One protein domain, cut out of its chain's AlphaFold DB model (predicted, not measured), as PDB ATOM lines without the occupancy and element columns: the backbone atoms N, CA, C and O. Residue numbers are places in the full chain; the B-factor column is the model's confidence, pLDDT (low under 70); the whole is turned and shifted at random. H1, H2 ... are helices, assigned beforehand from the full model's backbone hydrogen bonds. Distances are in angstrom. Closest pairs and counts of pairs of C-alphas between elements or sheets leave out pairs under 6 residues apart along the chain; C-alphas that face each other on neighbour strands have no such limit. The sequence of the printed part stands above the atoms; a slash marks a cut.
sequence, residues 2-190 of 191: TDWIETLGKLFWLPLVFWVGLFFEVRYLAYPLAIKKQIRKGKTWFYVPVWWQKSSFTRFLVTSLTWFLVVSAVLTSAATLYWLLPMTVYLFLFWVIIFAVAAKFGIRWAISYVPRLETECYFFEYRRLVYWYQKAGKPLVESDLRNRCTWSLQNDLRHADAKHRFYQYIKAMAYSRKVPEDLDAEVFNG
ATOM      1  N   THR A   2     178.750 212.823 151.567       65.12
ATOM      2  CA  THR A   2     178.078 213.759 150.647       65.12
ATOM      3  C   THR A   2     178.673 213.778 149.235       65.12
ATOM      4  O   THR A   2     177.937 214.038 148.288       65.12
ATOM      5  N   ASP A   3     179.943 213.392 149.061       75.38
ATOM      6  CA  ASP A   3     180.630 213.402 147.754       75.38
ATOM      7  C   ASP A   3     179.900 212.584 146.676       75.38
ATOM      8  O   ASP A   3     179.795 212.998 145.521       75.38
ATOM      9  N   TRP A   4     179.327 211.435 147.047       75.31
ATOM     10  CA  TRP A   4     178.552 210.598 146.124       75.31
ATOM     11  C   TRP A   4     177.245 211.267 145.687       75.31
ATOM     12  O   TRP A   4     176.846 211.133 144.532       75.31
ATOM     13  N   ILE A   5     176.598 212.009 146.591       72.31
ATOM     14  CA  ILE A   5     175.350 212.733 146.314       72.31
ATOM     15  C   ILE A   5     175.633 213.877 145.342       72.31
ATOM     16  O   ILE A   5     174.899 214.051 144.373       72.31
ATOM     17  N   GLU A   6     176.731 214.603 145.542       72.50
ATOM     18  CA  GLU A   6     177.149 215.675 144.637       72.50
ATOM     19  C   GLU A   6     177.564 215.142 143.265       72.50
ATOM     20  O   GLU A   6     177.205 215.716 142.239       72.50
ATOM     21  N   THR A   7     178.277 214.014 143.219       78.38
ATOM     22  CA  THR A   7     178.696 213.396 141.950       78.38
ATOM     23  C   THR A   7     177.496 212.890 141.148       78.38
ATOM     24  O   THR A   7     177.437 213.096 139.937       78.38
ATOM     25  N   LEU A   8     176.504 212.293 141.818       74.69
ATOM     26  CA  LEU A   8     175.230 211.910 141.202       74.69
ATOM     27  C   LEU A   8     174.390 213.128 140.801       74.69
ATOM     28  O   LEU A   8     173.750 213.108 139.754       74.69
ATOM     29  N   GLY A   9     174.408 214.197 141.598       73.69
ATOM     30  CA  GLY A   9     173.674 215.428 141.317       73.69
ATOM     31  C   GLY A   9     174.200 216.201 140.103       73.69
ATOM     32  O   GLY A   9     173.407 216.795 139.376       73.69
ATOM     33  N   LYS A  10     175.505 216.113 139.804       79.50
ATOM     34  CA  LYS A  10     176.095 216.657 138.562       79.50
ATOM     35  C   LYS A  10     175.480 216.043 137.300       79.50
ATOM     36  O   LYS A  10     175.464 216.676 136.246       79.50
ATOM     37  N   LEU A  11     174.946 214.826 137.395       84.31
ATOM     38  CA  LEU A  11     174.258 214.146 136.300       84.31
ATOM     39  C   LEU A  11     172.792 214.599 136.228       84.31
ATOM     40  O   LEU A  11     171.864 213.801 136.353       84.31
ATOM     41  N   PHE A  12     172.598 215.897 135.983       81.19
ATOM     42  CA  PHE A  12     171.300 216.581 135.985       81.19
ATOM     43  C   PHE A  12     170.219 215.910 135.113       81.19
ATOM     44  O   PHE A  12     169.032 215.992 135.415       81.19
ATOM     45  N   TRP A  13     170.616 215.212 134.045       85.94
ATOM     46  CA  TRP A  13     169.698 214.544 133.116       85.94
ATOM     47  C   TRP A  13     169.233 213.153 133.569       85.94
ATOM     48  O   TRP A  13     168.213 212.667 133.076       85.94
ATOM     49  N   LEU A  14     169.937 212.502 134.505       88.31
ATOM     50  CA  LEU A  14     169.594 211.147 134.956       88.31
ATOM     51  C   LEU A  14     168.175 211.020 135.528       88.31
ATOM     52  O   LEU A  14     167.491 210.068 135.145       88.31
ATOM     53  N   PRO A  15     167.688 211.944 136.381       89.00
ATOM     54  CA  PRO A  15     166.315 211.892 136.863       89.00
ATOM     55  C   PRO A  15     165.312 211.805 135.719       89.00
ATOM     56  O   PRO A  15     164.412 210.972 135.751       89.00
ATOM     57  N   LEU A  16     165.491 212.618 134.673       90.56
ATOM     58  CA  LEU A  16     164.581 212.658 133.533       90.56
ATOM     59  C   LEU A  16     164.556 211.317 132.791       90.56
ATOM     60  O   LEU A  16     163.476 210.808 132.495       90.56
ATOM     61  N   VAL A  17     165.720 210.703 132.567       92.75
ATOM     62  CA  VAL A  17     165.818 209.368 131.953       92.75
ATOM     63  C   VAL A  17     165.091 208.320 132.799       92.75
ATOM     64  O   VAL A  17     164.303 207.540 132.261       92.75
ATOM     65  N   PHE A  18     165.288 208.324 134.121       93.31
ATOM     66  CA  PHE A  18     164.619 207.375 135.012       93.31
ATOM     67  C   PHE A  18     163.107 207.603 135.098       93.31
ATOM     68  O   PHE A  18     162.357 206.630 135.100       93.31
ATOM     69  N   TRP A  19     162.637 208.852 135.115       93.25
ATOM     70  CA  TRP A  19     161.207 209.172 135.100       93.25
ATOM     71  C   TRP A  19     160.532 208.746 133.797       93.25
ATOM     72  O   TRP A  19     159.447 208.160 133.832       93.25
ATOM     73  N   VAL A  20     161.173 208.996 132.652       93.56
ATOM     74  CA  VAL A  20     160.669 208.566 131.342       93.56
ATOM     75  C   VAL A  20     160.663 207.040 131.249       93.56
ATOM     76  O   VAL A  20     159.641 206.455 130.888       93.56
ATOM     77  N   GLY A  21     161.755 206.381 131.645       93.12
ATOM     78  CA  GLY A  21     161.837 204.920 131.696       93.12
ATOM     79  C   GLY A  21     160.763 204.313 132.600       93.12
ATOM     80  O   GLY A  21     160.037 203.418 132.175       93.12
ATOM     81  N   LEU A  22     160.584 204.864 133.806       93.31
ATOM     82  CA  LEU A  22     159.531 204.459 134.739       93.31
ATOM     83  C   LEU A  22     158.138 204.633 134.125       93.31
ATOM     84  O   LEU A  22     157.287 203.760 134.279       93.31
ATOM     85  N   PHE A  23     157.893 205.740 133.422       94.00
ATOM     86  CA  PHE A  23     156.614 205.987 132.764       94.00
ATOM     87  C   PHE A  23     156.300 204.920 131.708       94.00
ATOM     88  O   PHE A  23     155.200 204.361 131.725       94.00
ATOM     89  N   PHE A  24     157.248 204.609 130.820       93.69
ATOM     90  CA  PHE A  24     157.059 203.586 129.788       93.69
ATOM     91  C   PHE A  24     156.926 202.182 130.387       93.69
ATOM     92  O   PHE A  24     155.988 201.464 130.033       93.69
ATOM     93  N   GLU A  25     157.793 201.824 131.335       92.25
ATOM     94  CA  GLU A  25     157.747 200.539 132.041       92.25
ATOM     95  C   GLU A  25     156.375 200.333 132.687       92.25
ATOM     96  O   GLU A  25     155.684 199.343 132.440       92.25
ATOM     97  N   VAL A  26     155.916 201.310 133.468       92.44
ATOM     98  CA  VAL A  26     154.654 201.202 134.203       92.44
ATOM     99  C   VAL A  26     153.450 201.162 133.263       92.44
ATOM    100  O   VAL A  26     152.491 200.426 133.512       92.44
ATOM    101  N   ARG A  27     153.485 201.944 132.181       91.31
ATOM    102  CA  ARG A  27     152.373 202.060 131.232       91.31
ATOM    103  C   ARG A  27     152.228 200.837 130.328       91.31
ATOM    104  O   ARG A  27     151.095 200.461 130.035       91.31
ATOM    105  N   TYR A  28     153.334 200.236 129.888       89.38
ATOM    106  CA  TYR A  28     153.329 199.203 128.843       89.38
ATOM    107  C   TYR A  28     153.795 197.821 129.299       89.38
ATOM    108  O   TYR A  28     153.464 196.848 128.630       89.38
ATOM    109  N   LEU A  29     154.500 197.697 130.425       88.81
ATOM    110  CA  LEU A  29     155.002 196.408 130.920       88.81
ATOM    111  C   LEU A  29     154.402 196.044 132.280       88.81
ATOM    112  O   LEU A  29     153.900 194.937 132.457       88.81
ATOM    113  N   ALA A  30     154.343 196.976 133.233       90.94
ATOM    114  CA  ALA A  30     153.831 196.697 134.576       90.94
ATOM    115  C   ALA A  30     152.292 196.765 134.698       90.94
ATOM    116  O   ALA A  30     151.738 196.414 135.744       90.94
ATOM    117  N   TYR A  31     151.571 197.166 133.642       89.50
ATOM    118  CA  TYR A  31     150.104 197.283 133.649       89.50
ATOM    119  C   TYR A  31     149.333 196.019 134.095       89.50
ATOM    120  O   TYR A  31     148.289 196.180 134.746       89.50
ATOM    121  N   PRO A  32     149.802 194.768 133.872       91.25
ATOM    122  CA  PRO A  32     149.086 193.587 134.347       91.25
ATOM    123  C   PRO A  32     148.978 193.512 135.880       91.25
ATOM    124  O   PRO A  32     148.093 192.828 136.404       91.25
ATOM    125  N   LEU A  33     149.834 194.225 136.629       89.50
ATOM    126  CA  LEU A  33     149.703 194.364 138.086       89.50
ATOM    127  C   LEU A  33     148.416 195.111 138.464       89.50
ATOM    128  O   LEU A  33     147.709 194.704 139.392       89.50
ATOM    129  N   ALA A  34     148.079 196.175 137.728       89.62
ATOM    130  CA  ALA A  34     146.834 196.907 137.933       89.62
ATOM    131  C   ALA A  34     145.617 196.063 137.543       89.62
ATOM    132  O   ALA A  34     144.636 196.047 138.289       89.62
ATOM    133  N   ILE A  35     145.706 195.305 136.446       89.81
ATOM    134  CA  ILE A  35     144.641 194.390 136.014       89.81
ATOM    135  C   ILE A  35     144.363 193.331 137.085       89.81
ATOM    136  O   ILE A  35     143.222 193.182 137.527       89.81
ATOM    137  N   LYS A  36     145.399 192.663 137.609       90.12
ATOM    138  CA  LYS A  36     145.244 191.686 138.703       90.12
ATOM    139  C   LYS A  36     144.558 192.285 139.931       90.12
ATOM    140  O   LYS A  36     143.738 191.622 140.566       90.12
ATOM    141  N   LYS A  37     144.862 193.542 140.265       89.12
ATOM    142  CA  LYS A  37     144.193 194.251 141.362       89.12
ATOM    143  C   LYS A  37     142.705 194.486 141.079       89.12
ATOM    144  O   LYS A  37     141.919 194.414 142.017       89.12
ATOM    145  N   GLN A  38     142.313 194.756 139.834       87.75
ATOM    146  CA  GLN A  38     140.902 194.903 139.452       87.75
ATOM    147  C   GLN A  38     140.155 193.564 139.457       87.75
ATOM    148  O   GLN A  38     139.033 193.503 139.958       87.75
ATOM    149  N   ILE A  39     140.794 192.481 139.007       89.00
ATOM    150  CA  ILE A  39     140.215 191.129 139.054       89.00
ATOM    151  C   ILE A  39     139.928 190.718 140.502       89.00
ATOM    152  O   ILE A  39     138.827 190.267 140.807       89.00
ATOM    153  N   ARG A  40     140.861 190.978 141.430       89.19
ATOM    154  CA  ARG A  40     140.649 190.745 142.874       89.19
ATOM    155  C   ARG A  40     139.500 191.564 143.470       89.19
ATOM    156  O   ARG A  40     138.963 191.175 144.497       89.19
ATOM    157  N   LYS A  41     139.124 192.685 142.847       88.69
ATOM    158  CA  LYS A  41     137.960 193.497 143.238       88.69
ATOM    159  C   LYS A  41     136.639 192.987 142.644       88.69
ATOM    160  O   LYS A  41     135.624 193.651 142.808       88.69
ATOM    161  N   GLY A  42     136.647 191.860 141.929       83.94
ATOM    162  CA  GLY A  42     135.454 191.249 141.337       83.94
ATOM    163  C   GLY A  42     135.209 191.601 139.866       83.94
ATOM    164  O   GLY A  42     134.239 191.128 139.287       83.94
ATOM    165  N   LYS A  43     136.082 192.391 139.222       85.12
ATOM    166  CA  LYS A  43     135.991 192.668 137.777       85.12
ATOM    167  C   LYS A  43     136.712 191.570 136.991       85.12
ATOM    168  O   LYS A  43     137.856 191.743 136.582       85.12
ATOM    169  N   THR A  44     136.064 190.420 136.826       82.31
ATOM    170  CA  THR A  44     136.645 189.214 136.201       82.31
ATOM    171  C   THR A  44     136.751 189.273 134.675       82.31
ATOM    172  O   THR A  44     137.373 188.402 134.078       82.31
ATOM    173  N   TRP A  45     136.177 190.297 134.041       83.69
ATOM    174  CA  TRP A  45     136.154 190.456 132.585       83.69
ATOM    175  C   TRP A  45     137.442 191.047 131.994       83.69
ATOM    176  O   TRP A  45     137.625 190.970 130.783       83.69
ATOM    177  N   PHE A  46     138.347 191.595 132.816       88.94
ATOM    178  CA  PHE A  46     139.637 192.085 132.328       88.94
ATOM    179  C   PHE A  46     140.506 190.955 131.781       88.94
ATOM    180  O   PHE A  46     140.605 189.877 132.380       88.94
ATOM    181  N   TYR A  47     141.199 191.236 130.686       89.88
ATOM    182  CA  TYR A  47     142.092 190.282 130.060       89.88
ATOM    183  C   TYR A  47     143.504 190.415 130.633       89.88
ATOM    184  O   TYR A  47     144.049 191.503 130.777       89.88
ATOM    185  N   VAL A  48     144.131 189.289 130.973       90.38
ATOM    186  CA  VAL A  48     145.538 189.274 131.395       90.38
ATOM    187  C   VAL A  48     146.375 188.706 130.250       90.38
ATOM    188  O   VAL A  48     146.146 187.548 129.894       90.38
ATOM    189  N   PRO A  49     147.372 189.445 129.736       88.00
ATOM    190  CA  PRO A  49     148.186 189.012 128.602       88.00
ATOM    191  C   PRO A  49     148.863 187.662 128.820       88.00
ATOM    192  O   PRO A  49     149.334 187.360 129.927       88.00
ATOM    193  N   VAL A  50     148.990 186.867 127.757       87.50
ATOM    194  CA  VAL A  50     149.530 185.502 127.839       87.50
ATOM    195  C   VAL A  50     150.988 185.507 128.307       87.50
ATOM    196  O   VAL A  50     151.381 184.679 129.133       87.50
ATOM    197  N   TRP A  51     151.797 186.457 127.835       85.25
ATOM    198  CA  TRP A  51     153.212 186.576 128.212       85.25
ATOM    199  C   TRP A  51     153.416 186.824 129.720       85.25
ATOM    200  O   TRP A  51     154.397 186.354 130.299       85.25
ATOM    201  N   TRP A  52     152.461 187.490 130.379       87.12
ATOM    202  CA  TRP A  52     152.484 187.732 131.825       87.12
ATOM    203  C   TRP A  52     152.082 186.496 132.639       87.12
ATOM    204  O   TRP A  52     152.528 186.312 133.776       87.12
ATOM    205  N   GLN A  53     151.221 185.645 132.077       84.94
ATOM    206  CA  GLN A  53     150.785 184.407 132.722       84.94
ATOM    207  C   GLN A  53     151.842 183.301 132.615       84.94
ATOM    208  O   GLN A  53     152.039 182.556 133.574       84.94
ATOM    209  N   LYS A  54     152.545 183.227 131.477       84.62
ATOM    210  CA  LYS A  54     153.459 182.126 131.128       84.62
ATOM    211  C   LYS A  54     154.651 181.948 132.069       84.62
ATOM    212  O   LYS A  54     155.068 180.819 132.287       84.62
ATOM    213  N   SER A  55     155.224 183.027 132.606       85.44
ATOM    214  CA  SER A  55     156.462 182.939 133.390       85.44
ATOM    215  C   SER A  55     156.361 183.667 134.729       85.44
ATOM    216  O   SER A  55     155.877 184.793 134.839       85.44
ATOM    217  N   SER A  56     156.797 183.003 135.800       86.88
ATOM    218  CA  SER A  56     157.004 183.641 137.107       86.88
ATOM    219  C   SER A  56     158.230 184.554 137.096       86.88
ATOM    220  O   SER A  56     158.231 185.582 137.769       86.88
ATOM    221  N   PHE A  57     159.236 184.218 136.283       87.88
ATOM    222  CA  PHE A  57     160.465 184.991 136.160       87.88
ATOM    223  C   PHE A  57     160.220 186.355 135.504       87.88
ATOM    224  O   PHE A  57     160.698 187.362 136.010       87.88
ATOM    225  N   THR A  58     159.400 186.426 134.450       87.94
ATOM    226  CA  THR A  58     159.054 187.710 133.806       87.94
ATOM    227  C   THR A  58     158.322 188.647 134.764       87.94
ATOM    228  O   THR A  58     158.609 189.838 134.810       87.94
ATOM    229  N   ARG A  59     157.423 188.106 135.597       89.62
ATOM    230  CA  ARG A  59     156.724 188.868 136.644       89.62
ATOM    231  C   ARG A  59     157.687 189.428 137.680       89.62
ATOM    232  O   ARG A  59     157.549 190.588 138.065       89.62
ATOM    233  N   PHE A  60     158.637 188.608 138.128       90.56
ATOM    234  CA  PHE A  60     159.685 189.052 139.039       90.56
ATOM    235  C   PHE A  60     160.536 190.147 138.392       90.56
ATOM    236  O   PHE A  60     160.687 191.205 138.989       90.56
ATOM    237  N   LEU A  61     160.994 189.948 137.155       91.81
ATOM    238  CA  LEU A  61     161.841 190.899 136.436       91.81
ATOM    239  C   LEU A  61     161.156 192.257 136.256       91.81
ATOM    240  O   LEU A  61     161.729 193.262 136.655       91.81
ATOM    241  N   VAL A  62     159.917 192.295 135.756       91.19
ATOM    242  CA  VAL A  62     159.150 193.547 135.587       91.19
ATOM    243  C   VAL A  62     158.917 194.240 136.932       91.19
ATOM    244  O   VAL A  62     159.050 195.458 137.047       91.19
ATOM    245  N   THR A  63     158.601 193.479 137.984       91.00
ATOM    246  CA  THR A  63     158.369 194.055 139.319       91.00
ATOM    247  C   THR A  63     159.661 194.626 139.906       91.00
ATOM    248  O   THR A  63     159.660 195.749 140.409       91.00
ATOM    249  N   SER A  64     160.765 193.884 139.815       93.06
ATOM    250  CA  SER A  64     162.086 194.307 140.285       93.06
ATOM    251  C   SER A  64     162.611 195.504 139.496       93.06
ATOM    252  O   SER A  64     163.089 196.460 140.101       93.06
ATOM    253  N   LEU A  65     162.452 195.501 138.169       94.12
ATOM    254  CA  LEU A  65     162.816 196.621 137.302       94.12
ATOM    255  C   LEU A  65     162.002 197.872 137.646       94.12
ATOM    256  O   LEU A  65     162.569 198.952 137.782       94.12
ATOM    257  N   THR A  66     160.695 197.725 137.883       93.00
ATOM    258  CA  THR A  66     159.844 198.841 138.323       93.00
ATOM    259  C   THR A  66     160.352 199.428 139.641       93.00
ATOM    260  O   THR A  66     160.535 200.639 139.735       93.00
ATOM    261  N   TRP A  67     160.623 198.599 140.656       93.69
ATOM    262  CA  TRP A  67     161.152 199.081 141.939       93.69
ATOM    263  C   TRP A  67     162.512 199.759 141.796       93.69
ATOM    264  O   TRP A  67     162.722 200.826 142.373       93.69
ATOM    265  N   PHE A  68     163.405 199.179 140.995       95.19
ATOM    266  CA  PHE A  68     164.704 199.762 140.690       95.19
ATOM    267  C   PHE A  68     164.568 201.151 140.049       95.19
ATOM    268  O   PHE A  68     165.221 202.095 140.493       95.19
ATOM    269  N   LEU A  69     163.680 201.300 139.060       93.75
ATOM    270  CA  LEU A  69     163.414 202.580 138.401       93.75
ATOM    271  C   LEU A  69     162.801 203.606 139.360       93.75
ATOM    272  O   LEU A  69     163.188 204.768 139.319       93.75
ATOM    273  N   VAL A  70     161.898 203.193 140.256       94.75
ATOM    274  CA  VAL A  70     161.316 204.088 141.272       94.75
ATOM    275  C   VAL A  70     162.385 204.607 142.224       94.75
ATOM    276  O   VAL A  70     162.494 205.817 142.416       94.75
ATOM    277  N   VAL A  71     163.177 203.710 142.814       94.38
ATOM    278  CA  VAL A  71     164.227 204.090 143.767       94.38
ATOM    279  C   VAL A  71     165.258 204.987 143.083       94.38
ATOM    280  O   VAL A  71     165.597 206.043 143.615       94.38
ATOM    281  N   SER A  72     165.688 204.622 141.873       92.94
ATOM    282  CA  SER A  72     166.658 205.403 141.100       92.94
ATOM    283  C   SER A  72     166.114 206.778 140.715       92.94
ATOM    284  O   SER A  72     166.805 207.772 140.921       92.94
ATOM    285  N   ALA A  73     164.869 206.877 140.232       93.12
ATOM    286  CA  ALA A  73     164.240 208.155 139.886       93.12
ATOM    287  C   ALA A  73     164.138 209.084 141.103       93.12
ATOM    288  O   ALA A  73     164.492 210.258 141.015       93.12
ATOM    289  N   VAL A  74     163.692 208.562 142.248       94.19
ATOM    290  CA  VAL A  74     163.527 209.343 143.483       94.19
ATOM    291  C   VAL A  74     164.876 209.825 144.015       94.19
ATOM    292  O   VAL A  74     165.029 211.016 144.290       94.19
ATOM    293  N   LEU A  75     165.856 208.926 144.135       91.44
ATOM    294  CA  LEU A  75     167.171 209.260 144.685       91.44
ATOM    295  C   LEU A  75     167.940 210.220 143.784       91.44
ATOM    296  O   LEU A  75     168.504 211.188 144.284       91.44
ATOM    297  N   THR A  76     167.932 209.996 142.467       91.00
ATOM    298  CA  THR A  76     168.598 210.912 141.532       91.00
ATOM    299  C   THR A  76     167.923 212.276 141.515       91.00
ATOM    300  O   THR A  76     168.628 213.275 141.579       91.00
ATOM    301  N   SER A  77     166.585 212.348 141.532       91.12
ATOM    302  CA  SER A  77     165.863 213.632 141.602       91.12
ATOM    303  C   SER A  77     166.217 214.413 142.873       91.12
ATOM    304  O   SER A  77     166.535 215.603 142.815       91.12
ATOM    305  N   ALA A  78     166.224 213.739 144.026       89.50
ATOM    306  CA  ALA A  78     166.604 214.353 145.295       89.50
ATOM    307  C   ALA A  78     168.085 214.777 145.314       89.50
ATOM    308  O   ALA A  78     168.397 215.868 145.787       89.50
ATOM    309  N   ALA A  79     168.987 213.962 144.755       87.44
ATOM    310  CA  ALA A  79     170.414 214.273 144.659       87.44
ATOM    311  C   ALA A  79     170.688 215.463 143.728       87.44
ATOM    312  O   ALA A  79     171.503 216.321 144.060       87.44
ATOM    313  N   THR A  80     169.972 215.573 142.604       88.19
ATOM    314  CA  THR A  80     170.090 216.733 141.707       88.19
ATOM    315  C   THR A  80     169.628 218.028 142.366       88.19
ATOM    316  O   THR A  80     170.312 219.040 142.241       88.19
ATOM    317  N   LEU A  81     168.520 218.007 143.122       86.56
ATOM    318  CA  LEU A  81     168.080 219.188 143.875       86.56
ATOM    319  C   LEU A  81     169.052 219.546 145.000       86.56
ATOM    320  O   LEU A  81     169.313 220.725 145.213       86.56
ATOM    321  N   TYR A  82     169.604 218.545 145.687       85.56
ATOM    322  CA  TYR A  82     170.623 218.757 146.711       85.56
ATOM    323  C   TYR A  82     171.899 219.384 146.140       85.56
ATOM    324  O   TYR A  82     172.481 220.257 146.767       85.56
ATOM    325  N   TRP A  83     172.319 218.977 144.941       83.81
ATOM    326  CA  TRP A  83     173.475 219.573 144.271       83.81
ATOM    327  C   TRP A  83     173.215 221.015 143.803       83.81
ATOM    328  O   TRP A  83     174.084 221.868 143.956       83.81
ATOM    329  N   LEU A  84     172.021 221.306 143.271       83.06
ATOM    330  CA  LEU A  84     171.621 222.659 142.851       83.06
ATOM    331  C   LEU A  84     171.456 223.626 144.031       83.06
ATOM    332  O   LEU A  84     171.741 224.816 143.906       83.06
ATOM    333  N   LEU A  85     170.963 223.120 145.159       83.25
ATOM    334  CA  LEU A  85     170.709 223.873 146.380       83.25
ATOM    335  C   LEU A  85     171.348 223.115 147.552       83.25
ATOM    336  O   LEU A  85     170.634 222.408 148.276       83.25
ATOM    337  N   PRO A  86     172.680 223.228 147.732       71.56
ATOM    338  CA  PRO A  86     173.391 222.531 148.794       71.56
ATOM    339  C   PRO A  86     172.861 223.001 150.147       71.56
ATOM    340  O   PRO A  86     172.982 224.162 150.531       71.56
ATOM    341  N   MET A  87     172.202 222.082 150.842       69.44
ATOM    342  CA  MET A  87     171.414 222.336 152.045       69.44
ATOM    343  C   MET A  87     171.692 221.252 153.094       69.44
ATOM    344  O   MET A  87     172.514 220.355 152.905       69.44
ATOM    345  N   THR A  88     171.013 221.315 154.239       84.31
ATOM    346  CA  THR A  88     171.160 220.309 155.298       84.31
ATOM    347  C   THR A  88     170.659 218.928 154.857       84.31
ATOM    348  O   THR A  88     169.774 218.791 154.010       84.31
ATOM    349  N   VAL A  89     171.187 217.870 155.480       81.88
ATOM    350  CA  VAL A  89     170.795 216.471 155.207       81.88
ATOM    351  C   VAL A  89     169.289 216.238 155.426       81.88
ATOM    352  O   VAL A  89     168.668 215.444 154.721       81.88
ATOM    353  N   TYR A  90     168.668 216.976 156.350       85.12
ATOM    354  CA  TYR A  90     167.226 216.907 156.605       85.12
ATOM    355  C   TYR A  90     166.386 217.339 155.394       85.12
ATOM    356  O   TYR A  90     165.361 216.722 155.106       85.12
ATOM    357  N   LEU A  91     166.838 218.348 154.645       83.50
ATOM    358  CA  LEU A  91     166.169 218.799 153.421       83.50
ATOM    359  C   LEU A  91     166.302 217.780 152.284       83.50
ATOM    360  O   LEU A  91     165.347 217.579 151.540       83.50
ATOM    361  N   PHE A  92     167.430 217.070 152.178       85.38
ATOM    362  CA  PHE A  92     167.563 215.953 151.232       85.38
ATOM    363  C   PHE A  92     166.523 214.857 151.504       85.38
ATOM    364  O   PHE A  92     165.810 214.438 150.591       85.38
ATOM    365  N   LEU A  93     166.375 214.438 152.766       88.69
ATOM    366  CA  LEU A  93     165.367 213.444 153.157       88.69
ATOM    367  C   LEU A  93     163.940 213.931 152.874       88.69
ATOM    368  O   LEU A  93     163.105 213.157 152.403       88.69
ATOM    369  N   PHE A  94     163.668 215.215 153.102       91.31
ATOM    370  CA  PHE A  94     162.390 215.828 152.748       91.31
ATOM    371  C   PHE A  94     162.101 215.728 151.240       91.31
ATOM    372  O   PHE A  94     161.013 215.291 150.851       91.31
ATOM    373  N   TRP A  95     163.079 216.028 150.379       89.81
ATOM    374  CA  TRP A  95     162.932 215.879 148.927       89.81
ATOM    375  C   TRP A  95     162.729 214.428 148.491       89.81
ATOM    376  O   TRP A  95     161.890 214.169 147.627       89.81
ATOM    377  N   VAL A  96     163.424 213.471 149.113       93.06
ATOM    378  CA  VAL A  96     163.198 212.034 148.872       93.06
ATOM    379  C   VAL A  96     161.736 211.664 149.139       93.06
ATOM    380  O   VAL A  96     161.117 210.984 148.319       93.06
ATOM    381  N   ILE A  97     161.155 212.147 150.242       94.25
ATOM    382  CA  ILE A  97     159.744 211.898 150.572       94.25
ATOM    383  C   ILE A  97     158.822 212.529 149.522       94.25
ATOM    384  O   ILE A  97     157.916 211.851 149.029       94.25
ATOM    385  N   ILE A  98     159.059 213.786 149.133       94.88
ATOM    386  CA  ILE A  98     158.261 214.468 148.100       94.88
ATOM    387  C   ILE A  98     158.287 213.687 146.785       94.88
ATOM    388  O   ILE A  98     157.227 213.388 146.226       94.88
ATOM    389  N   PHE A  99     159.471 213.312 146.298       94.38
ATOM    390  CA  PHE A  99     159.592 212.577 145.041       94.38
ATOM    391  C   PHE A  99     159.015 211.164 145.135       94.38
ATOM    392  O   PHE A  99     158.417 210.697 144.167       94.38
ATOM    393  N   ALA A 100     159.102 210.495 146.287       94.69
ATOM    394  CA  ALA A 100     158.442 209.208 146.499       94.69
ATOM    395  C   ALA A 100     156.909 209.330 146.421       94.69
ATOM    396  O   ALA A 100     156.237 208.488 145.813       94.69
ATOM    397  N   VAL A 101     156.340 210.399 146.989       95.44
ATOM    398  CA  VAL A 101     154.907 210.701 146.873       95.44
ATOM    399  C   VAL A 101     154.541 211.005 145.419       95.44
ATOM    400  O   VAL A 101     153.587 210.416 144.902       95.44
ATOM    401  N   ALA A 102     155.318 211.844 144.732       93.69
ATOM    402  CA  ALA A 102     155.119 212.141 143.315       93.69
ATOM    403  C   ALA A 102     155.166 210.865 142.456       93.69
ATOM    404  O   ALA A 102     154.274 210.640 141.635       93.69
ATOM    405  N   ALA A 103     156.130 209.974 142.711       92.81
ATOM    406  CA  ALA A 103     156.273 208.705 141.999       92.81
ATOM    407  C   ALA A 103     155.045 207.822 142.211       92.81
ATOM    408  O   ALA A 103     154.479 207.298 141.255       92.81
ATOM    409  N   LYS A 104     154.547 207.726 143.446       93.38
ATOM    410  CA  LYS A 104     153.323 206.979 143.758       93.38
ATOM    411  C   LYS A 104     152.112 207.479 142.962       93.38
ATOM    412  O   LYS A 104     151.332 206.654 142.479       93.38
ATOM    413  N   PHE A 105     151.929 208.793 142.827       93.81
ATOM    414  CA  PHE A 105     150.835 209.356 142.027       93.81
ATOM    415  C   PHE A 105     151.054 209.154 140.523       93.81
ATOM    416  O   PHE A 105     150.134 208.693 139.842       93.81
ATOM    417  N   GLY A 106     152.269 209.395 140.023       91.12
ATOM    418  CA  GLY A 106     152.629 209.188 138.617       91.12
ATOM    419  C   GLY A 106     152.442 207.737 138.167       91.12
ATOM    420  O   GLY A 106     151.804 207.483 137.146       91.12
ATOM    421  N   ILE A 107     152.891 206.772 138.978       93.31
ATOM    422  CA  ILE A 107     152.708 205.335 138.726       93.31
ATOM    423  C   ILE A 107     151.222 204.987 138.681       93.31
ATOM    424  O   ILE A 107     150.779 204.307 137.758       93.31
ATOM    425  N   ARG A 108     150.426 205.455 139.655       91.50
ATOM    426  CA  ARG A 108     148.974 205.203 139.681       91.50
ATOM    427  C   ARG A 108     148.279 205.729 138.431       91.50
ATOM    428  O   ARG A 108     147.389 205.055 137.916       91.50
ATOM    429  N   TRP A 109     148.677 206.904 137.956       92.25
ATOM    430  CA  TRP A 109     148.137 207.481 136.733       92.25
ATOM    431  C   TRP A 109     148.557 206.669 135.501       92.25
ATOM    432  O   TRP A 109     147.694 206.210 134.752       92.25
ATOM    433  N   ALA A 110     149.852 206.395 135.334       91.25
ATOM    434  CA  ALA A 110     150.388 205.690 134.169       91.25
ATOM    435  C   ALA A 110     149.872 204.244 134.052       91.25
ATOM    436  O   ALA A 110     149.441 203.827 132.975       91.25
ATOM    437  N   ILE A 111     149.834 203.501 135.164       92.81
ATOM    438  CA  ILE A 111     149.427 202.086 135.186       92.81
ATOM    439  C   ILE A 111     147.933 201.895 134.895       92.81
ATOM    440  O   ILE A 111     147.496 200.813 134.510       92.81
ATOM    441  N   SER A 112     147.126 202.943 135.100       90.06
ATOM    442  CA  SER A 112     145.675 202.901 134.890       90.06
ATOM    443  C   SER A 112     145.268 202.967 133.418       90.06
ATOM    444  O   SER A 112     144.117 202.686 133.090       90.06
ATOM    445  N   TYR A 113     146.204 203.304 132.528       91.44
ATOM    446  CA  TYR A 113     145.915 203.575 131.128       91.44
ATOM    447  C   TYR A 113     145.382 202.354 130.363       91.44
ATOM    448  O   TYR A 113     144.308 202.436 129.772       91.44
ATOM    449  N   VAL A 114     146.080 201.214 130.405       90.94
ATOM    450  CA  VAL A 114     145.635 199.987 129.715       90.94
ATOM    451  C   VAL A 114     144.325 199.435 130.304       90.94
ATOM    452  O   VAL A 114     143.397 199.211 129.531       90.94
ATOM    453  N   PRO A 115     144.155 199.321 131.640       90.25
ATOM    454  CA  PRO A 115     142.863 198.951 132.223       90.25
ATOM    455  C   PRO A 115     141.714 199.879 131.811       90.25
ATOM    456  O   PRO A 115     140.582 199.433 131.634       90.25
ATOM    457  N   ARG A 116     141.975 201.183 131.656       90.88
ATOM    458  CA  ARG A 116     140.961 202.118 131.164       90.88
ATOM    459  C   ARG A 116     140.574 201.795 129.722       90.88
ATOM    460  O   ARG A 116     139.385 201.720 129.451       90.88
ATOM    461  N   LEU A 117     141.541 201.538 128.839       90.38
ATOM    462  CA  LEU A 117     141.258 201.133 127.455       90.38
ATOM    463  C   LEU A 117     140.430 199.843 127.390       90.38
ATOM    464  O   LEU A 117     139.442 199.803 126.666       90.38
ATOM    465  N   GLU A 118     140.774 198.823 128.181       90.94
ATOM    466  CA  GLU A 118     139.979 197.586 128.250       90.94
ATOM    467  C   GLU A 118     138.553 197.833 128.757       90.94
ATOM    468  O   GLU A 118     137.610 197.210 128.277       90.94
ATOM    469  N   THR A 119     138.378 198.769 129.696       91.06
ATOM    470  CA  THR A 119     137.047 199.159 130.187       91.06
ATOM    471  C   THR A 119     136.204 199.780 129.074       91.06
ATOM    472  O   THR A 119     135.039 199.420 128.924       91.06
ATOM    473  N   GLU A 120     136.783 200.680 128.278       89.56
ATOM    474  CA  GLU A 120     136.088 201.277 127.131       89.56
ATOM    475  C   GLU A 120     135.740 200.212 126.077       89.56
ATOM    476  O   GLU A 120     134.609 200.176 125.598       89.56
ATOM    477  N   CYS A 121     136.664 199.289 125.778       90.00
ATOM    478  CA  CYS A 121     136.418 198.182 124.842       90.00
ATOM    479  C   CYS A 121     135.269 197.279 125.312       90.00
ATOM    480  O   CYS A 121     134.419 196.888 124.516       90.00
ATOM    481  N   TYR A 122     135.213 196.980 126.613       90.75
ATOM    482  CA  TYR A 122     134.128 196.197 127.198       90.75
ATOM    483  C   TYR A 122     132.768 196.877 127.019       90.75
ATOM    484  O   TYR A 122     131.814 196.249 126.564       90.75
ATOM    485  N   PHE A 123     132.664 198.169 127.344       89.31
ATOM    486  CA  PHE A 123     131.402 198.894 127.176       89.31
ATOM    487  C   PHE A 123     131.018 199.087 125.710       89.31
ATOM    488  O   PHE A 123     129.827 199.132 125.398       89.31
ATOM    489  N   PHE A 124     132.002 199.176 124.819       88.06
ATOM    490  CA  PHE A 124     131.766 199.193 123.385       88.06
ATOM    491  C   PHE A 124     131.140 197.874 122.899       88.06
ATOM    492  O   PHE A 124     130.058 197.908 122.308       88.06
ATOM    493  N   GLU A 125     131.733 196.718 123.224       88.56
ATOM    494  CA  GLU A 125     131.157 195.407 122.864       88.56
ATOM    495  C   GLU A 125     129.776 195.186 123.471       88.56
ATOM    496  O   GLU A 125     128.860 194.691 122.815       88.56
ATOM    497  N   TYR A 126     129.589 195.610 124.718       89.25
ATOM    498  CA  TYR A 126     128.296 195.499 125.371       89.25
ATOM    499  C   TYR A 126     127.210 196.266 124.597       89.25
ATOM    500  O   TYR A 126     126.141 195.721 124.322       89.25
ATOM    501  N   ARG A 127     127.490 197.507 124.170       87.81
ATOM    502  CA  ARG A 127     126.553 198.304 123.355       87.81
ATOM    503  C   ARG A 127     126.293 197.673 121.989       87.81
ATOM    504  O   ARG A 127     125.148 197.668 121.540       87.81
ATOM    505  N   ARG A 128     127.330 197.118 121.353       86.38
ATOM    506  CA  ARG A 128     127.213 196.382 120.086       86.38
ATOM    507  C   ARG A 128     126.267 195.191 120.225       86.38
ATOM    508  O   ARG A 128     125.339 195.060 119.431       86.38
ATOM    509  N   LEU A 129     126.433 194.376 121.264       88.06
ATOM    510  CA  LEU A 129     125.564 193.226 121.520       88.06
ATOM    511  C   LEU A 129     124.120 193.630 121.826       88.06
ATOM    512  O   LEU A 129     123.196 193.010 121.299       88.06
ATOM    513  N   VAL A 130     123.909 194.680 122.623       87.38
ATOM    514  CA  VAL A 130     122.560 195.200 122.905       87.38
ATOM    515  C   VAL A 130     121.864 195.636 121.614       87.38
ATOM    516  O   VAL A 130     120.720 195.242 121.388       87.38
ATOM    517  N   TYR A 131     122.559 196.371 120.737       86.94
ATOM    518  CA  TYR A 131     122.023 196.789 119.436       86.94
ATOM    519  C   TYR A 131     121.618 195.588 118.571       86.94
ATOM    520  O   TYR A 131     120.500 195.531 118.059       86.94
ATOM    521  N   TRP A 132     122.492 194.583 118.468       86.12
ATOM    522  CA  TRP A 132     122.220 193.354 117.721       86.12
ATOM    523  C   TRP A 132     120.999 192.590 118.256       86.12
ATOM    524  O   TRP A 132     120.184 192.104 117.472       86.12
ATOM    525  N   TYR A 133     120.834 192.502 119.579       85.75
ATOM    526  CA  TYR A 133     119.675 191.849 120.196       85.75
ATOM    527  C   TYR A 133     118.375 192.626 119.972       85.75
ATOM    528  O   TYR A 133     117.354 192.009 119.661       85.75
ATOM    529  N   GLN A 134     118.419 193.958 120.079       86.38
ATOM    530  CA  GLN A 134     117.275 194.830 119.798       86.38
ATOM    531  C   GLN A 134     116.832 194.715 118.336       86.38
ATOM    532  O   GLN A 134     115.652 194.494 118.074       86.38
ATOM    533  N   LYS A 135     117.777 194.772 117.387       86.94
ATOM    534  CA  LYS A 135     117.507 194.606 115.948       86.94
ATOM    535  C   LYS A 135     116.938 193.221 115.620       86.94
ATOM    536  O   LYS A 135     116.091 193.096 114.744       86.94
ATOM    537  N   ALA A 136     117.373 192.188 116.342       87.06
ATOM    538  CA  ALA A 136     116.886 190.819 116.184       87.06
ATOM    539  C   ALA A 136     115.572 190.521 116.938       87.06
ATOM    540  O   ALA A 136     115.105 189.383 116.885       87.06
ATOM    541  N   GLY A 137     115.002 191.485 117.676       84.19
ATOM    542  CA  GLY A 137     113.782 191.287 118.467       84.19
ATOM    543  C   GLY A 137     113.923 190.265 119.603       84.19
ATOM    544  O   GLY A 137     112.931 189.676 120.032       84.19
ATOM    545  N   LYS A 138     115.148 190.003 120.076       84.38
ATOM    546  CA  LYS A 138     115.416 189.006 121.125       84.38
ATOM    547  C   LYS A 138     115.263 189.615 122.523       84.38
ATOM    548  O   LYS A 138     115.613 190.780 122.715       84.38
ATOM    549  N   PRO A 139     114.816 188.835 123.524       82.88
ATOM    550  CA  PRO A 139     114.749 189.311 124.900       82.88
ATOM    551  C   PRO A 139     116.151 189.650 125.425       82.88
ATOM    552  O   PRO A 139     117.104 188.886 125.254       82.88
ATOM    553  N   LEU A 140     116.269 190.808 126.076       82.50
ATOM    554  CA  LEU A 140     117.507 191.280 126.691       82.50
ATOM    555  C   LEU A 140     117.638 190.666 128.088       82.50
ATOM    556  O   LEU A 140     117.089 191.178 129.061       82.50
ATOM    557  N   VAL A 141     118.362 189.551 128.184       88.81
ATOM    558  CA  VAL A 141     118.730 188.943 129.468       88.81
ATOM    559  C   VAL A 141     120.133 189.414 129.846       88.81
ATOM    560  O   VAL A 141     121.115 189.078 129.184       88.81
ATOM    561  N   GLU A 142     120.239 190.193 130.923       84.75
ATOM    562  CA  GLU A 142     121.488 190.863 131.319       84.75
ATOM    563  C   GLU A 142     122.635 189.885 131.615       84.75
ATOM    564  O   GLU A 142     123.787 190.129 131.251       84.75
ATOM    565  N   SER A 143     122.338 188.739 132.238       86.88
ATOM    566  CA  SER A 143     123.346 187.708 132.505       86.88
ATOM    567  C   SER A 143     123.947 187.144 131.221       86.88
ATOM    568  O   SER A 143     125.160 186.939 131.150       86.88
ATOM    569  N   ASP A 144     123.118 186.939 130.199       87.44
ATOM    570  CA  ASP A 144     123.537 186.370 128.922       87.44
ATOM    571  C   ASP A 144     124.330 187.383 128.105       87.44
ATOM    572  O   ASP A 144     125.371 187.033 127.546       87.44
ATOM    573  N   LEU A 145     123.891 188.647 128.093       88.00
ATOM    574  CA  LEU A 145     124.628 189.752 127.480       88.00
ATOM    575  C   LEU A 145     126.011 189.899 128.107       88.00
ATOM    576  O   LEU A 145     127.011 189.924 127.390       88.00
ATOM    577  N   ARG A 146     126.094 189.914 129.441       88.31
ATOM    578  CA  ARG A 146     127.368 190.008 130.161       88.31
ATOM    579  C   ARG A 146     128.292 188.832 129.854       88.31
ATOM    580  O   ARG A 146     129.482 189.040 129.608       88.31
ATOM    581  N   ASN A 147     127.770 187.606 129.862       89.31
ATOM    582  CA  ASN A 147     128.562 186.405 129.596       89.31
ATOM    583  C   ASN A 147     129.070 186.377 128.148       89.31
ATOM    584  O   ASN A 147     130.258 186.139 127.927       89.31
ATOM    585  N   ARG A 148     128.210 186.690 127.170       89.12
ATOM    586  CA  ARG A 148     128.591 186.772 125.750       89.12
ATOM    587  C   ARG A 148     129.579 187.901 125.484       89.12
ATOM    588  O   ARG A 148     130.566 187.670 124.797       89.12
ATOM    589  N   CYS A 149     129.358 189.077 126.070       90.31
ATOM    590  CA  CYS A 149     130.273 190.213 125.972       90.31
ATOM    591  C   CYS A 149     131.651 189.857 126.521       90.31
ATOM    592  O   CYS A 149     132.663 190.095 125.869       90.31
ATOM    593  N   THR A 150     131.693 189.245 127.707       90.62
ATOM    594  CA  THR A 150     132.954 188.838 128.334       90.62
ATOM    595  C   THR A 150     133.674 187.799 127.481       90.62
ATOM    596  O   THR A 150     134.872 187.927 127.248       90.62
ATOM    597  N   TRP A 151     132.949 186.793 126.984       90.50
ATOM    598  CA  TRP A 151     133.518 185.747 126.139       90.50
ATOM    599  C   TRP A 151     134.052 186.299 124.811       90.50
ATOM    600  O   TRP A 151     135.201 186.024 124.470       90.50
ATOM    601  N   SER A 152     133.264 187.118 124.105       89.69
ATOM    602  CA  SER A 152     133.658 187.730 122.829       89.69
ATOM    603  C   SER A 152     134.897 188.598 123.005       89.69
ATOM    604  O   SER A 152     135.911 188.367 122.353       89.69
ATOM    605  N   LEU A 153     134.858 189.519 123.975       90.81
ATOM    606  CA  LEU A 153     135.972 190.416 124.251       90.81
ATOM    607  C   LEU A 153     137.244 189.635 124.602       90.81
ATOM    608  O   LEU A 153     138.310 189.917 124.065       90.81
ATOM    609  N   GLN A 154     137.157 188.632 125.479       90.94
ATOM    610  CA  GLN A 154     138.329 187.833 125.840       90.94
ATOM    611  C   GLN A 154     138.885 187.040 124.655       90.94
ATOM    612  O   GLN A 154     140.107 186.907 124.544       90.94
ATOM    613  N   ASN A 155     138.022 186.521 123.781       90.69
ATOM    614  CA  ASN A 155     138.453 185.802 122.590       90.69
ATOM    615  C   ASN A 155     139.189 186.729 121.612       90.69
ATOM    616  O   ASN A 155     140.296 186.405 121.174       90.69
ATOM    617  N   ASP A 156     138.637 187.915 121.353       89.44
ATOM    618  CA  ASP A 156     139.236 188.901 120.453       89.44
ATOM    619  C   ASP A 156     140.574 189.421 120.991       89.44
ATOM    620  O   ASP A 156     141.575 189.457 120.269       89.44
ATOM    621  N   LEU A 157     140.636 189.738 122.289       90.69
ATOM    622  CA  LEU A 157     141.872 190.167 122.947       90.69
ATOM    623  C   LEU A 157     142.937 189.068 122.935       90.69
ATOM    624  O   LEU A 157     144.112 189.357 122.696       90.69
ATOM    625  N   ARG A 158     142.546 187.803 123.127       90.19
ATOM    626  CA  ARG A 158     143.463 186.661 123.044       90.19
ATOM    627  C   ARG A 158     143.999 186.459 121.631       90.19
ATOM    628  O   ARG A 158     145.193 186.201 121.474       90.19
ATOM    629  N   HIS A 159     143.156 186.587 120.609       89.69
ATOM    630  CA  HIS A 159     143.597 186.527 119.217       89.69
ATOM    631  C   HIS A 159     144.518 187.697 118.855       89.69
ATOM    632  O   HIS A 159     145.527 187.492 118.174       89.69
ATOM    633  N   ALA A 160     144.223 188.904 119.339       88.88
ATOM    634  CA  ALA A 160     145.073 190.073 119.138       88.88
ATOM    635  C   ALA A 160     146.436 189.930 119.839       88.88
ATOM    636  O   ALA A 160     147.460 190.281 119.249       88.88
ATOM    637  N   ASP A 161     146.475 189.379 121.057       90.06
ATOM    638  CA  ASP A 161     147.719 189.093 121.789       90.06
ATOM    639  C   ASP A 161     148.558 188.024 121.074       90.06
ATOM    640  O   ASP A 161     149.757 188.210 120.873       90.06
ATOM    641  N   ALA A 162     147.920 186.961 120.570       88.56
ATOM    642  CA  ALA A 162     148.592 185.929 119.775       88.56
ATOM    643  C   ALA A 162     149.237 186.479 118.488       88.56
ATOM    644  O   ALA A 162     150.252 185.954 118.038       88.56
ATOM    645  N   LYS A 163     148.673 187.548 117.911       88.88
ATOM    646  CA  LYS A 163     149.213 188.249 116.733       88.88
ATOM    647  C   LYS A 163     150.151 189.414 117.088       88.88
ATOM    648  O   LYS A 163     150.520 190.169 116.193       88.88
ATOM    649  N   HIS A 164     150.501 189.610 118.364       85.44
ATOM    650  CA  HIS A 164     151.281 190.757 118.859       85.44
ATOM    651  C   HIS A 164     150.668 192.138 118.545       85.44
ATOM    652  O   HIS A 164     151.359 193.156 118.536       85.44
ATOM    653  N   ARG A 165     149.351 192.195 118.316       88.56
ATOM    654  CA  ARG A 165     148.600 193.423 117.995       88.56
ATOM    655  C   ARG A 165     147.669 193.866 119.122       88.56
ATOM    656  O   ARG A 165     146.850 194.754 118.910       88.56
ATOM    657  N   PHE A 166     147.816 193.308 120.326       88.69
ATOM    658  CA  PHE A 166     146.967 193.606 121.486       88.69
ATOM    659  C   PHE A 166     146.773 195.111 121.720       88.69
ATOM    660  O   PHE A 166     145.647 195.597 121.736       88.69
ATOM    661  N   TYR A 167     147.870 195.870 121.831       86.25
ATOM    662  CA  TYR A 167     147.792 197.305 122.110       86.25
ATOM    663  C   TYR A 167     147.135 198.101 120.970       86.25
ATOM    664  O   TYR A 167     146.363 199.025 121.218       86.25
ATOM    665  N   GLN A 168     147.422 197.734 119.718       87.00
ATOM    666  CA  GLN A 168     146.815 198.369 118.544       87.00
ATOM    667  C   GLN A 168     145.307 198.111 118.510       87.00
ATOM    668  O   GLN A 168     144.539 199.043 118.284       87.00
ATOM    669  N   TYR A 169     144.898 196.878 118.816       87.94
ATOM    670  CA  TYR A 169     143.502 196.460 118.862       87.94
ATOM    671  C   TYR A 169     142.709 197.224 119.928       87.94
ATOM    672  O   TYR A 169     141.749 197.915 119.591       87.94
ATOM    673  N   ILE A 170     143.151 197.201 121.195       89.00
ATOM    674  CA  ILE A 170     142.434 197.900 122.279       89.00
ATOM    675  C   ILE A 170     142.381 199.410 122.053       89.00
ATOM    676  O   ILE A 170     141.411 200.064 122.422       89.00
ATOM    677  N   LYS A 171     143.420 199.986 121.438       88.19
ATOM    678  CA  LYS A 171     143.453 201.412 121.128       88.19
ATOM    679  C   LYS A 171     142.431 201.733 120.038       88.19
ATOM    680  O   LYS A 171     141.623 202.634 120.232       88.19
ATOM    681  N   ALA A 172     142.448 201.004 118.924       85.88
ATOM    682  CA  ALA A 172     141.512 201.217 117.821       85.88
ATOM    683  C   ALA A 172     140.054 201.070 118.282       85.88
ATOM    684  O   ALA A 172     139.231 201.944 118.021       85.88
ATOM    685  N   MET A 173     139.773 200.019 119.050       83.56
ATOM    686  CA  MET A 173     138.443 199.723 119.565       83.56
ATOM    687  C   MET A 173     137.960 200.769 120.579       83.56
ATOM    688  O   MET A 173     136.865 201.304 120.426       83.56
ATOM    689  N   ALA A 174     138.788 201.153 121.559       84.44
ATOM    690  CA  ALA A 174     138.416 202.158 122.561       84.44
ATOM    691  C   ALA A 174     138.162 203.556 121.964       84.44
ATOM    692  O   ALA A 174     137.377 204.328 122.513       84.44
ATOM    693  N   TYR A 175     138.831 203.907 120.859       81.44
ATOM    694  CA  TYR A 175     138.602 205.178 120.159       81.44
ATOM    695  C   TYR A 175     137.497 205.105 119.105       81.44
ATOM    696  O   TYR A 175     137.091 206.149 118.584       81.44
ATOM    697  N   SER A 176     136.987 203.912 118.799       74.38
ATOM    698  CA  SER A 176     135.884 203.770 117.863       74.38
ATOM    699  C   SER A 176     134.599 204.333 118.486       74.38
ATOM    700  O   SER A 176     133.999 203.776 119.397       74.38
ATOM    701  N   ARG A 177     134.205 205.524 118.023       59.78
ATOM    702  CA  ARG A 177     132.920 206.168 118.364       59.78
ATOM    703  C   ARG A 177     131.791 205.764 117.417       59.78
ATOM    704  O   ARG A 177     130.699 206.315 117.506       59.78
ATOM    705  N   LYS A 178     132.088 204.877 116.467       57.72
ATOM    706  CA  LYS A 178     131.169 204.486 115.407       57.72
ATOM    707  C   LYS A 178     129.992 203.711 115.994       57.72
ATOM    708  O   LYS A 178     130.147 202.976 116.973       57.72
ATOM    709  N   VAL A 179     128.821 203.895 115.392       53.44
ATOM    710  CA  VAL A 179     127.664 203.036 115.651       53.44
ATOM    711  C   VAL A 179     128.104 201.604 115.311       53.44
ATOM    712  O   VAL A 179     128.821 201.430 114.327       53.44
ATOM    713  N   PRO A 180     127.747 200.583 116.110       53.03
ATOM    714  CA  PRO A 180     128.210 199.207 115.901       53.03
ATOM    715  C   PRO A 180     128.038 198.677 114.464       53.03
ATOM    716  O   PRO A 180     128.811 197.827 114.041       53.03
ATOM    717  N   GLU A 181     127.084 199.222 113.703       49.97
ATOM    718  CA  GLU A 181     126.805 198.880 112.304       49.97
ATOM    719  C   GLU A 181     127.945 199.236 111.325       49.97
ATOM    720  O   GLU A 181     128.208 198.472 110.400       49.97
ATOM    721  N   ASP A 182     128.691 200.323 111.560       49.91
ATOM    722  CA  ASP A 182     129.738 200.788 110.630       49.91
ATOM    723  C   ASP A 182     131.037 199.962 110.716       49.91
ATOM    724  O   ASP A 182     131.853 199.974 109.794       49.91
ATOM    725  N   LEU A 183     131.266 199.255 111.827       48.50
ATOM    726  CA  LEU A 183     132.478 198.454 112.051       48.50
ATOM    727  C   LEU A 183     132.353 197.030 111.512       48.50
ATOM    728  O   LEU A 183     133.335 196.499 110.997       48.50
ATOM    729  N   ASP A 184     131.164 196.428 111.584       51.16
ATOM    730  CA  ASP A 184     130.918 195.111 110.985       51.16
ATOM    731  C   ASP A 184     131.151 195.159 109.461       51.16
ATOM    732  O   ASP A 184     131.711 194.222 108.895       51.16
ATOM    733  N   ALA A 185     130.839 196.288 108.815       43.75
ATOM    734  CA  ALA A 185     131.140 196.524 107.403       43.75
ATOM    735  C   ALA A 185     132.652 196.625 107.109       43.75
ATOM    736  O   ALA A 185     133.118 196.113 106.094       43.75
ATOM    737  N   GLU A 186     133.443 197.246 107.989       41.75
ATOM    738  CA  GLU A 186     134.895 197.400 107.793       41.75
ATOM    739  C   GLU A 186     135.682 196.126 108.131       41.75
ATOM    740  O   GLU A 186     136.654 195.812 107.448       41.75
ATOM    741  N   VAL A 187     135.252 195.354 109.134       48.06
ATOM    742  CA  VAL A 187     135.856 194.044 109.443       48.06
ATOM    743  C   VAL A 187     135.573 193.037 108.322       48.06
ATOM    744  O   VAL A 187     136.430 192.208 108.024       48.06
ATOM    745  N   PHE A 188     134.412 193.128 107.665       40.69
ATOM    746  CA  PHE A 188     134.068 192.273 106.525       40.69
ATOM    747  C   PHE A 188     134.779 192.693 105.226       40.69
ATOM    748  O   PHE A 188     135.183 191.833 104.450       40.69
ATOM    749  N   ASN A 189     134.992 193.997 105.016       38.91
ATOM    750  CA  ASN A 189     135.694 194.537 103.843       38.91
ATOM    751  C   ASN A 189     137.231 194.557 103.980       38.91
ATOM    752  O   ASN A 189     137.921 194.960 103.048       38.91
ATOM    753  N   GLY A 190     137.771 194.173 105.142       42.78
ATOM    754  CA  GLY A 190     139.207 194.167 105.441       42.78
ATOM    755  C   GLY A 190     139.911 192.809 105.312       42.78
ATOM    756  O   GLY A 190     141.058 192.710 105.753       42.78
TER     757      GLY A 190
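Overview. This is residues 2 to 190 of the 191 residues of an uncharacterized protein of Fibrobacteres bacterium CG2_30_45_31 (UniProt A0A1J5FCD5). The longest helix, H5, packs with H2 and H6 in a splayed three-helix bundle that fills one half of a rod, and H1 crosses H5 at the end of that half. H7 follows H6 nearly end to end into the other half, where H8 and H9 cross it; H3 and the short H4 lie between the halves, and the last residues, 185 to 190, stick out. The printed part has 189 residues with ten named helices, H1 to H10 in chain order, and no named strand: the class is all helix. The whole is loose, with a radius of gyration of the C-alphas of 22.3 A and spans of 75 by 33 by 31 A.

Along the chain. Find C-alpha 56 at (157.004, 183.641, 137.107); from there H5, residues 56 to 84, runs 42.1 A to C-alpha 84 at (171.621, 222.659, 142.851). Look next for H6, residues 89 to 111, 32.6 A, and H7, residues 113 to 135, 33.4 A. Before H5 come H1, residues 3 to 9, H2, residues 14 to 28 and 21.1 A long, H3, residues 31 to 40, and H4, residues 50 to 54. After H7 come H8, residues 142 to 162 and 29.9 A long, H9, residues 166 to 175, and H10, residues 180 to 189, which ends at C-alpha 189 at (135.694, 194.537, 103.843).

Arrangement. Start at the bundle of H2, H5 and H6, up and down, each running against the one before it. H2 and H5 touch at a shallow tilt of 29 degrees, closest at the C-alphas of Phe 18 and Ala 73, 5.0 A. H5 and H6 form a helical hairpin at a steep tilt of 42 degrees; H5 touches H6 with residues 70 to 82 alone, closest at C-alphas 74 and 99, 5.3 A. H1 touches residues 76 to 84 of H5 alone, about perpendicular at 79 degrees, with C-alphas 9 and 80 closest at 3.8 A. H6 and H7 meet only through their link. H3 touches H7 at a steep tilt of 58 degrees, its C-alpha 35 being 6.2 A from C-alpha 115, within residues 113 to 115 of H7 alone. H4 is close to but not clearly touching H5, C-alphas 52 and 59 being closest at 6.5 A. H7 and H8 touch, opposite ways at a steep tilt of 52 degrees, through residues 121 to 130 and 145 to 153 alone, with C-alphas 126 and 149 closest at 5.7 A. H9 touches residues 117 to 124 of H7 alone, with C-alphas 174 and 121 closest at 5.0 A. H7 and H10 only just touch, with 3 pairs of C-alphas within 8 A, the closest being 128 and 180 at 5.1 A. In H1 to H9 every O i to N i+4 pair is within hydrogen-bond range; in H10 it is 3 of 6.

Size, cuts and confidence. The C-alphas farthest apart are those of Asp 3 and Gly 137, 76.3 A. The printed part has no cut and no long link. Its mean pLDDT is 85.2; residue 2, residue 87 and residues 177 to 190 are under 70.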